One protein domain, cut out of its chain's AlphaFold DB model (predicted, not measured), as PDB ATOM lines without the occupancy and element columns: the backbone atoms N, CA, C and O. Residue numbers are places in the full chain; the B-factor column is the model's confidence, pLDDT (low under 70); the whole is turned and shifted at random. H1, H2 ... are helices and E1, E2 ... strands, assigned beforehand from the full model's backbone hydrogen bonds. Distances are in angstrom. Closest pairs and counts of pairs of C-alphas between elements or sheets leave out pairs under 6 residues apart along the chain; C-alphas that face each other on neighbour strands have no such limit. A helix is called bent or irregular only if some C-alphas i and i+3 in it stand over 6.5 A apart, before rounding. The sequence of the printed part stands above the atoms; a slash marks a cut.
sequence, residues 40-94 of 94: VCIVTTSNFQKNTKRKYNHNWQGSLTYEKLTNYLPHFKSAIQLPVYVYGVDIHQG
ATOM      1  N   VAL A  40     276.361 196.696 404.848       82.50
ATOM      2  CA  VAL A  40     274.902 196.742 404.836       82.50
ATOM      3  C   VAL A  40     274.398 196.581 406.265       82.50
ATOM      4  O   VAL A  40     274.710 195.602 406.941       82.50
ATOM      5  N   CYS A  41     273.615 197.550 406.724       83.19
ATOM      6  CA  CYS A  41     272.986 197.559 408.037       83.19
ATOM      7  C   CYS A  41     271.483 197.364 407.867       83.19
ATOM      8  O   CYS A  41     270.810 198.233 407.322       83.19
ATOM      9  N   ILE A  42     270.952 196.244 408.350       86.69
ATOM     10  CA  ILE A  42     269.513 195.966 408.327       86.69
ATOM     11  C   ILE A  42     268.978 196.173 409.742       86.69
ATOM     12  O   ILE A  42     269.427 195.513 410.680       86.69
ATOM     13  N   VAL A  43     268.042 197.104 409.905       87.12
ATOM     14  CA  VAL A  43     267.487 197.492 411.210       87.12
ATOM     15  C   VAL A  43     265.985 197.715 411.119       87.12
ATOM     16  O   VAL A  43     265.454 198.041 410.066       87.12
ATOM     17  N   THR A  44     265.279 197.551 412.233       90.50
ATOM     18  CA  THR A  44     263.831 197.778 412.293       90.50
ATOM     19  C   THR A  44     263.516 199.251 412.527       90.50
ATOM     20  O   THR A  44     264.277 199.965 413.190       90.50
ATOM     21  N   THR A  45     262.398 199.735 411.990       91.50
ATOM     22  CA  THR A  45     261.923 201.094 412.291       91.50
ATOM     23  C   THR A  45     261.377 201.176 413.717       91.50
ATOM     24  O   THR A  45     261.026 200.172 414.352       91.50
ATOM     25  N   SER A  46     261.255 202.391 414.239       89.50
ATOM     26  CA  SER A  46     260.586 202.624 415.522       89.50
ATOM     27  C   SER A  46     259.125 202.171 415.483       89.50
ATOM     28  O   SER A  46     258.595 201.690 416.489       89.50
ATOM     29  N   ASN A  47     258.469 202.301 414.326       89.88
ATOM     30  CA  ASN A  47     257.102 201.835 414.119       89.88
ATOM     31  C   ASN A  47     257.004 200.307 414.234       89.88
ATOM     32  O   ASN A  47     256.153 199.805 414.977       89.88
ATOM     33  N   PHE A  48     257.919 199.570 413.602       90.00
ATOM     34  CA  PHE A  48     258.016 198.118 413.735       90.00
ATOM     35  C   PHE A  48     258.104 197.695 415.207       90.00
ATOM     36  O   PHE A  48     257.331 196.855 415.675       90.00
ATOM     37  N   GLN A  49     259.021 198.302 415.969       88.06
ATOM     38  CA  GLN A  49     259.255 197.936 417.370       88.06
ATOM     39  C   GLN A  49     258.041 198.227 418.260       88.06
ATOM     40  O   GLN A  49     257.650 197.381 419.068       88.06
ATOM     41  N   LYS A  50     257.394 199.391 418.084       88.44
ATOM     42  CA  LYS A  50     256.159 199.749 418.808       88.44
ATOM     43  C   LYS A  50     255.040 198.748 418.538       88.44
ATOM     44  O   LYS A  50     254.382 198.289 419.472       88.44
ATOM     45  N   ASN A  51     254.843 198.381 417.276       88.12
ATOM     46  CA  ASN A  51     253.811 197.425 416.898       88.12
ATOM     47  C   ASN A  51     254.105 196.013 417.392       88.12
ATOM     48  O   ASN A  51     253.192 195.324 417.838       88.12
ATOM     49  N   THR A  52     255.370 195.607 417.371       86.06
ATOM     50  CA  THR A  52     255.803 194.303 417.878       86.06
ATOM     51  C   THR A  52     255.553 194.197 419.382       86.06
ATOM     52  O   THR A  52     254.994 193.201 419.842       86.06
ATOM     53  N   LYS A  53     255.849 195.262 420.138       85.62
ATOM     54  CA  LYS A  53     255.505 195.353 421.562       85.62
ATOM     55  C   LYS A  53     253.995 195.283 421.788       85.62
ATOM     56  O   LYS A  53     253.549 194.545 422.653       85.62
ATOM     57  N   ARG A  54     253.200 196.005 420.996       86.00
ATOM     58  CA  ARG A  54     251.734 196.015 421.127       86.00
ATOM     59  C   ARG A  54     251.089 194.665 420.791       86.00
ATOM     60  O   ARG A  54     250.171 194.253 421.484       86.00
ATOM     61  N   LYS A  55     251.536 194.007 419.717       85.12
ATOM     62  CA  LYS A  55     250.887 192.810 419.156       85.12
ATOM     63  C   LYS A  55     251.393 191.504 419.769       85.12
ATOM     64  O   LYS A  55     250.621 190.564 419.892       85.12
ATOM     65  N   TYR A  56     252.669 191.453 420.150       85.75
ATOM     66  CA  TYR A  56     253.322 190.224 420.614       85.75
ATOM     67  C   TYR A  56     253.930 190.351 422.019       85.75
ATOM     68  O   TYR A  56     254.563 189.415 422.491       85.75
ATOM     69  N   ASN A  57     253.787 191.503 422.689       84.12
ATOM     70  CA  ASN A  57     254.399 191.801 423.993       84.12
ATOM     71  C   ASN A  57     255.929 191.592 424.045       84.12
ATOM     72  O   ASN A  57     256.526 191.484 425.115       84.12
ATOM     73  N   HIS A  58     256.597 191.561 422.888       80.50
ATOM     74  CA  HIS A  58     258.050 191.485 422.820       80.50
ATOM     75  C   HIS A  58     258.639 192.879 423.044       80.50
ATOM     76  O   HIS A  58     258.388 193.815 422.279       80.50
ATOM     77  N   ASN A  59     259.435 193.031 424.104       76.50
ATOM     78  CA  ASN A  59     260.027 194.315 424.449       76.50
ATOM     79  C   ASN A  59     261.362 194.523 423.729       76.50
ATOM     80  O   ASN A  59     262.397 194.043 424.178       76.50
ATOM     81  N   TRP A  60     261.334 195.261 422.620       76.75
ATOM     82  CA  TRP A  60     262.543 195.701 421.909       76.75
ATOM     83  C   TRP A  60     262.902 197.158 422.241       76.75
ATOM     84  O   TRP A  60     263.685 197.794 421.537       76.75
ATOM     85  N   GLN A  61     262.332 197.727 423.316       70.25
ATOM     86  CA  GLN A  61     262.758 199.046 423.789       70.25
ATOM     87  C   GLN A  61     264.248 199.031 424.131       70.25
ATOM     88  O   GLN A  61     264.730 198.147 424.830       70.25
ATOM     89  N   GLY A  62     264.961 200.048 423.652       73.31
ATOM     90  CA  GLY A  62     266.410 200.171 423.828       73.31
ATOM     91  C   GLY A  62     267.225 199.591 422.672       73.31
ATOM     92  O   GLY A  62     268.401 199.930 422.541       73.31
ATOM     93  N   SER A  63     266.610 198.809 421.780       78.94
ATOM     94  CA  SER A  63     267.248 198.390 420.533       78.94
ATOM     95  C   SER A  63     267.503 199.581 419.605       78.94
ATOM     96  O   SER A  63     266.852 200.632 419.672       78.94
ATOM     97  N   LEU A  64     268.498 199.417 418.734       82.12
ATOM     98  CA  LEU A  64     268.784 200.371 417.672       82.12
ATOM     99  C   LEU A  64     267.613 200.384 416.685       82.12
ATOM    100  O   LEU A  64     267.111 199.327 416.310       82.12
ATOM    101  N   THR A  65     267.184 201.574 416.282       88.69
ATOM    102  CA  THR A  65     266.150 201.751 415.261       88.69
ATOM    103  C   THR A  65     266.766 202.377 414.020       88.69
ATOM    104  O   THR A  65     267.824 203.012 414.110       88.69
ATOM    105  N   TYR A  66     266.097 202.232 412.879       88.94
ATOM    106  CA  TYR A  66     266.478 202.905 411.638       88.94
ATOM    107  C   TYR A  66     266.715 204.404 411.848       88.94
ATOM    108  O   TYR A  66     267.786 204.901 411.519       88.94
ATOM    109  N   GLU A  67     265.781 205.094 412.500       90.12
ATOM    110  CA  GLU A  67     265.834 206.547 412.690       90.12
ATOM    111  C   GLU A  67     267.021 206.967 413.565       90.12
ATOM    112  O   GLU A  67     267.684 207.970 413.307       90.12
ATOM    113  N   LYS A  68     267.333 206.174 414.597       86.62
ATOM    114  CA  LYS A  68     268.518 206.405 415.430       86.62
ATOM    115  C   LYS A  68     269.794 206.186 414.629       86.62
ATOM    116  O   LYS A  68     270.709 206.998 414.706       86.62
ATOM    117  N   LEU A  69     269.859 205.105 413.857       84.06
ATOM    118  CA  LEU A  69     271.038 204.765 413.071       84.06
ATOM    119  C   LEU A  69     271.324 205.818 411.995       84.06
ATOM    120  O   LEU A  69     272.466 206.251 411.881       84.06
ATOM    121  N   THR A  70     270.308 206.284 411.267       86.06
ATOM    122  CA  THR A  70     270.466 207.346 410.261       86.06
ATOM    123  C   THR A  70     270.886 208.678 410.869       86.06
ATOM    124  O   THR A  70     271.600 209.431 410.218       86.06
ATOM    125  N   ASN A  71     270.501 208.956 412.119       86.88
ATOM    126  CA  ASN A  71     270.956 210.146 412.835       86.88
ATOM    127  C   ASN A  71     272.405 210.013 413.319       86.88
ATOM    128  O   ASN A  71     273.152 210.985 413.284       86.88
ATOM    129  N   TYR A  72     272.826 208.823 413.756       81.38
ATOM    130  CA  TYR A  72     274.183 208.612 414.263       81.38
ATOM    131  C   TYR A  72     275.230 208.467 413.157       81.38
ATOM    132  O   TYR A  72     276.331 208.991 413.295       81.38
ATOM    133  N   LEU A  73     274.905 207.779 412.059       78.69
ATOM    134  CA  LEU A  73     275.860 207.411 411.010       78.69
ATOM    135  C   LEU A  73     276.649 208.598 410.410       78.69
ATOM    136  O   LEU A  73     277.857 208.445 410.218       78.69
ATOM    137  N   PRO A  74     276.059 209.789 410.172       81.25
ATOM    138  CA  PRO A  74     276.803 210.957 409.698       81.25
ATOM    139  C   PRO A  74     277.941 211.386 410.629       81.25
ATOM    140  O   PRO A  74     278.969 211.849 410.146       81.25
ATOM    141  N   HIS A  75     277.806 211.187 411.944       81.56
ATOM    142  CA  HIS A  75     278.866 211.502 412.908       81.56
ATOM    143  C   HIS A  75     280.063 210.545 412.810       81.56
ATOM    144  O   HIS A  75     281.154 210.883 413.261       81.56
ATOM    145  N   PHE A  76     279.884 209.376 412.189       71.62
ATOM    146  CA  PHE A  76     280.931 208.375 411.979       71.62
ATOM    147  C   PHE A  76     281.513 208.395 410.558       71.62
ATOM    148  O   PHE A  76     282.398 207.593 410.264       71.62
ATOM    149  N   LYS A  77     281.086 209.323 409.683       67.81
ATOM    150  CA  LYS A  77     281.595 209.433 408.300       67.81
ATOM    151  C   LYS A  77     283.118 209.538 408.226       67.81
ATOM    152  O   LYS A  77     283.716 208.967 407.328       67.81
ATOM    153  N   SER A  78     283.744 210.243 409.168       67.88
ATOM    154  CA  SER A  78     285.203 210.408 409.191       67.88
ATOM    155  C   SER A  78     285.950 209.157 409.670       67.88
ATOM    156  O   SER A  78     287.145 209.034 409.428       67.88
ATOM    157  N   ALA A  79     285.262 208.239 410.356       68.81
ATOM    158  CA  ALA A  79     285.831 207.009 410.908       68.81
ATOM    159  C   ALA A  79     285.524 205.765 410.054       68.81
ATOM    160  O   ALA A  79     286.136 204.718 410.251       68.81
ATOM    161  N   ILE A  80     284.571 205.863 409.126       67.88
ATOM    162  CA  ILE A  80     284.159 204.773 408.243       67.88
ATOM    163  C   ILE A  80     284.604 205.119 406.823       67.88
ATOM    164  O   ILE A  80     284.059 206.017 406.191       67.88
ATOM    165  N   GLN A  81     285.596 204.385 406.319       68.69
ATOM    166  CA  GLN A  81     286.227 204.642 405.018       68.69
ATOM    167  C   GLN A  81     285.531 203.944 403.834       68.69
ATOM    168  O   GLN A  81     286.008 204.028 402.708       68.69
ATOM    169  N   LEU A  82     284.405 203.266 404.074       73.69
ATOM    170  CA  LEU A  82     283.677 202.466 403.084       73.69
ATOM    171  C   LEU A  82     282.186 202.834 403.019       73.69
ATOM    172  O   LEU A  82     281.622 203.287 404.020       73.69
ATOM    173  N   PRO A  83     281.522 202.669 401.858       79.44
ATOM    174  CA  PRO A  83     280.105 202.977 401.717       79.44
ATOM    175  C   PRO A  83     279.251 202.067 402.610       79.44
ATOM    176  O   PRO A  83     279.425 200.845 402.644       79.44
ATOM    177  N   VAL A  84     278.291 202.671 403.318       81.12
ATOM    178  CA  VAL A  84     277.355 201.962 404.199       81.12
ATOM    179  C   VAL A  84     275.929 202.185 403.727       81.12
ATOM    180  O   VAL A  84     275.451 203.319 403.681       81.12
ATOM    181  N   TYR A  85     275.234 201.095 403.433       85.62
ATOM    182  CA  TYR A  85     273.812 201.097 403.117       85.62
ATOM    183  C   TYR A  85     273.014 200.735 404.359       85.62
ATOM    184  O   TYR A  85     273.311 199.751 405.035       85.62
ATOM    185  N   VAL A  86     271.980 201.518 404.653       87.00
ATOM    186  CA  VAL A  86     271.079 201.262 405.775       87.00
ATOM    187  C   VAL A  86     269.704 200.906 405.226       87.00
ATOM    188  O   VAL A  86     269.089 201.706 404.532       87.00
ATOM    189  N   TYR A  87     269.219 199.714 405.561       90.00
ATOM    190  CA  TYR A  87     267.889 199.229 405.211       90.00
ATOM    191  C   TYR A  87     267.001 199.190 406.454       90.00
ATOM    192  O   TYR A  87     267.294 198.487 407.424       90.00
ATOM    193  N   GLY A  88     265.910 199.955 406.407       89.31
ATOM    194  CA  GLY A  88     264.857 199.952 407.415       89.31
ATOM    195  C   GLY A  88     263.793 198.904 407.095       89.31
ATOM    196  O   GLY A  88     263.172 198.965 406.039       89.31
ATOM    197  N   VAL A  89     263.564 197.964 408.008       90.25
ATOM    198  CA  VAL A  89     262.460 197.002 407.931       90.25
ATOM    199  C   VAL A  89     261.296 197.531 408.755       90.25
ATOM    200  O   VAL A  89     261.419 197.727 409.969       90.25
ATOM    201  N   ASP A  90     260.166 197.746 408.093       90.94
ATOM    202  CA  ASP A  90     258.905 198.109 408.731       90.94
ATOM    203  C   ASP A  90     257.845 197.031 408.495       90.94
ATOM    204  O   ASP A  90     257.991 196.163 407.632       90.94
ATOM    205  N   ILE A  91     256.779 197.074 409.286       86.88
ATOM    206  CA  ILE A  91     255.599 196.257 409.044       86.88
ATOM    207  C   ILE A  91     254.635 196.993 408.114       86.88
ATOM    208  O   ILE A  91     254.303 198.158 408.324       86.88
ATOM    209  N   HIS A  92     254.129 196.282 407.111       75.69
ATOM    210  CA  HIS A  92     252.993 196.750 406.330       75.69
ATOM    211  C   HIS A  92     251.708 196.420 407.099       75.69
ATOM    212  O   HIS A  92     251.462 195.258 407.429       75.69
ATOM    213  N   GLN A  93     250.925 197.442 407.446       60.69
ATOM    214  CA  GLN A  93     249.576 197.252 407.975       60.69
ATOM    215  C   GLN A  93     248.623 197.276 406.785       60.69
ATOM    216  O   GLN A  93     248.472 198.319 406.155       60.69
ATOM    217  N   GLY A  94     248.086 196.100 406.450       50.88
ATOM    218  CA  GLY A  94     246.929 195.964 405.567       50.88
ATOM    219  C   GLY A  94     245.633 196.240 406.313       50.88
ATOM    220  O   GLY A  94     245.640 196.104 407.561       50.88
TER     221      GLY A  94
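What this domain is: This is residues 40 to 94 of the 94 residues of an uncharacterized protein of Candidatus Coatesbacteria bacterium (UniProt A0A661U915). A ribbon of two parallel strands, E1 and E2, has helix H2 running back alongside it, while helix H1 lies beyond the ends of the strands and lengthens the shape. At the other end the loop from H2 to E2 sticks out with residues 77 to 82. The printed part has 55 residues with two named helices and two named strands, in the order E1, H1, H2, E2, and its class is mixed, helices and strands. It is loose, with a radius of gyration of the C-alphas of 13.2 A, and elongated, spanning 40 by 23 by 13 A.

How they stand to each other: E1, residues 40 to 44, and E2, residues 84 to 89, are parallel neighbours at 25 degrees. N 41 and O 85 are within hydrogen-bond range at 2.8 A, as are N 89 and O 43 at 2.8 A. With H1, residues 46 to 56, and H2, residues 66 to 76, between them, they form a strand-helix-strand unit, two parallel neighbour strands joined through helices, with a right-handed crossover. The closest C-alphas of H2 and E2 are those of Tyr 66 and Gly 88, 5.4 A apart. H1 and H2 are close but not clearly touching, with the C-alphas of Ser 46 and Tyr 66 closest at 7.1 A. They run opposite ways at a steep tilt of 37 degrees, only just past shallow. In H1 every O i to N i+4 pair is within hydrogen-bond range, in H2 4 of 7.

Where its parts are: E1 begins at C-alpha 40, (274.902, 196.742, 404.836). H1 is 15.2 A long. H2, 15.5 A, is irregular, but only just: C-alphas 71 and 74 are 6.7 A apart. E2, 16.1 A, ends at C-alpha 89, (262.460, 197.002, 407.931).

The domain as a whole: The two C-alphas farthest apart, those of Ser 78 and Gly 94, are 41.1 A apart. The printed part has no cut, and no link is long. Confidence is low, under 70, at residues 77 to 81 and 93 to 94.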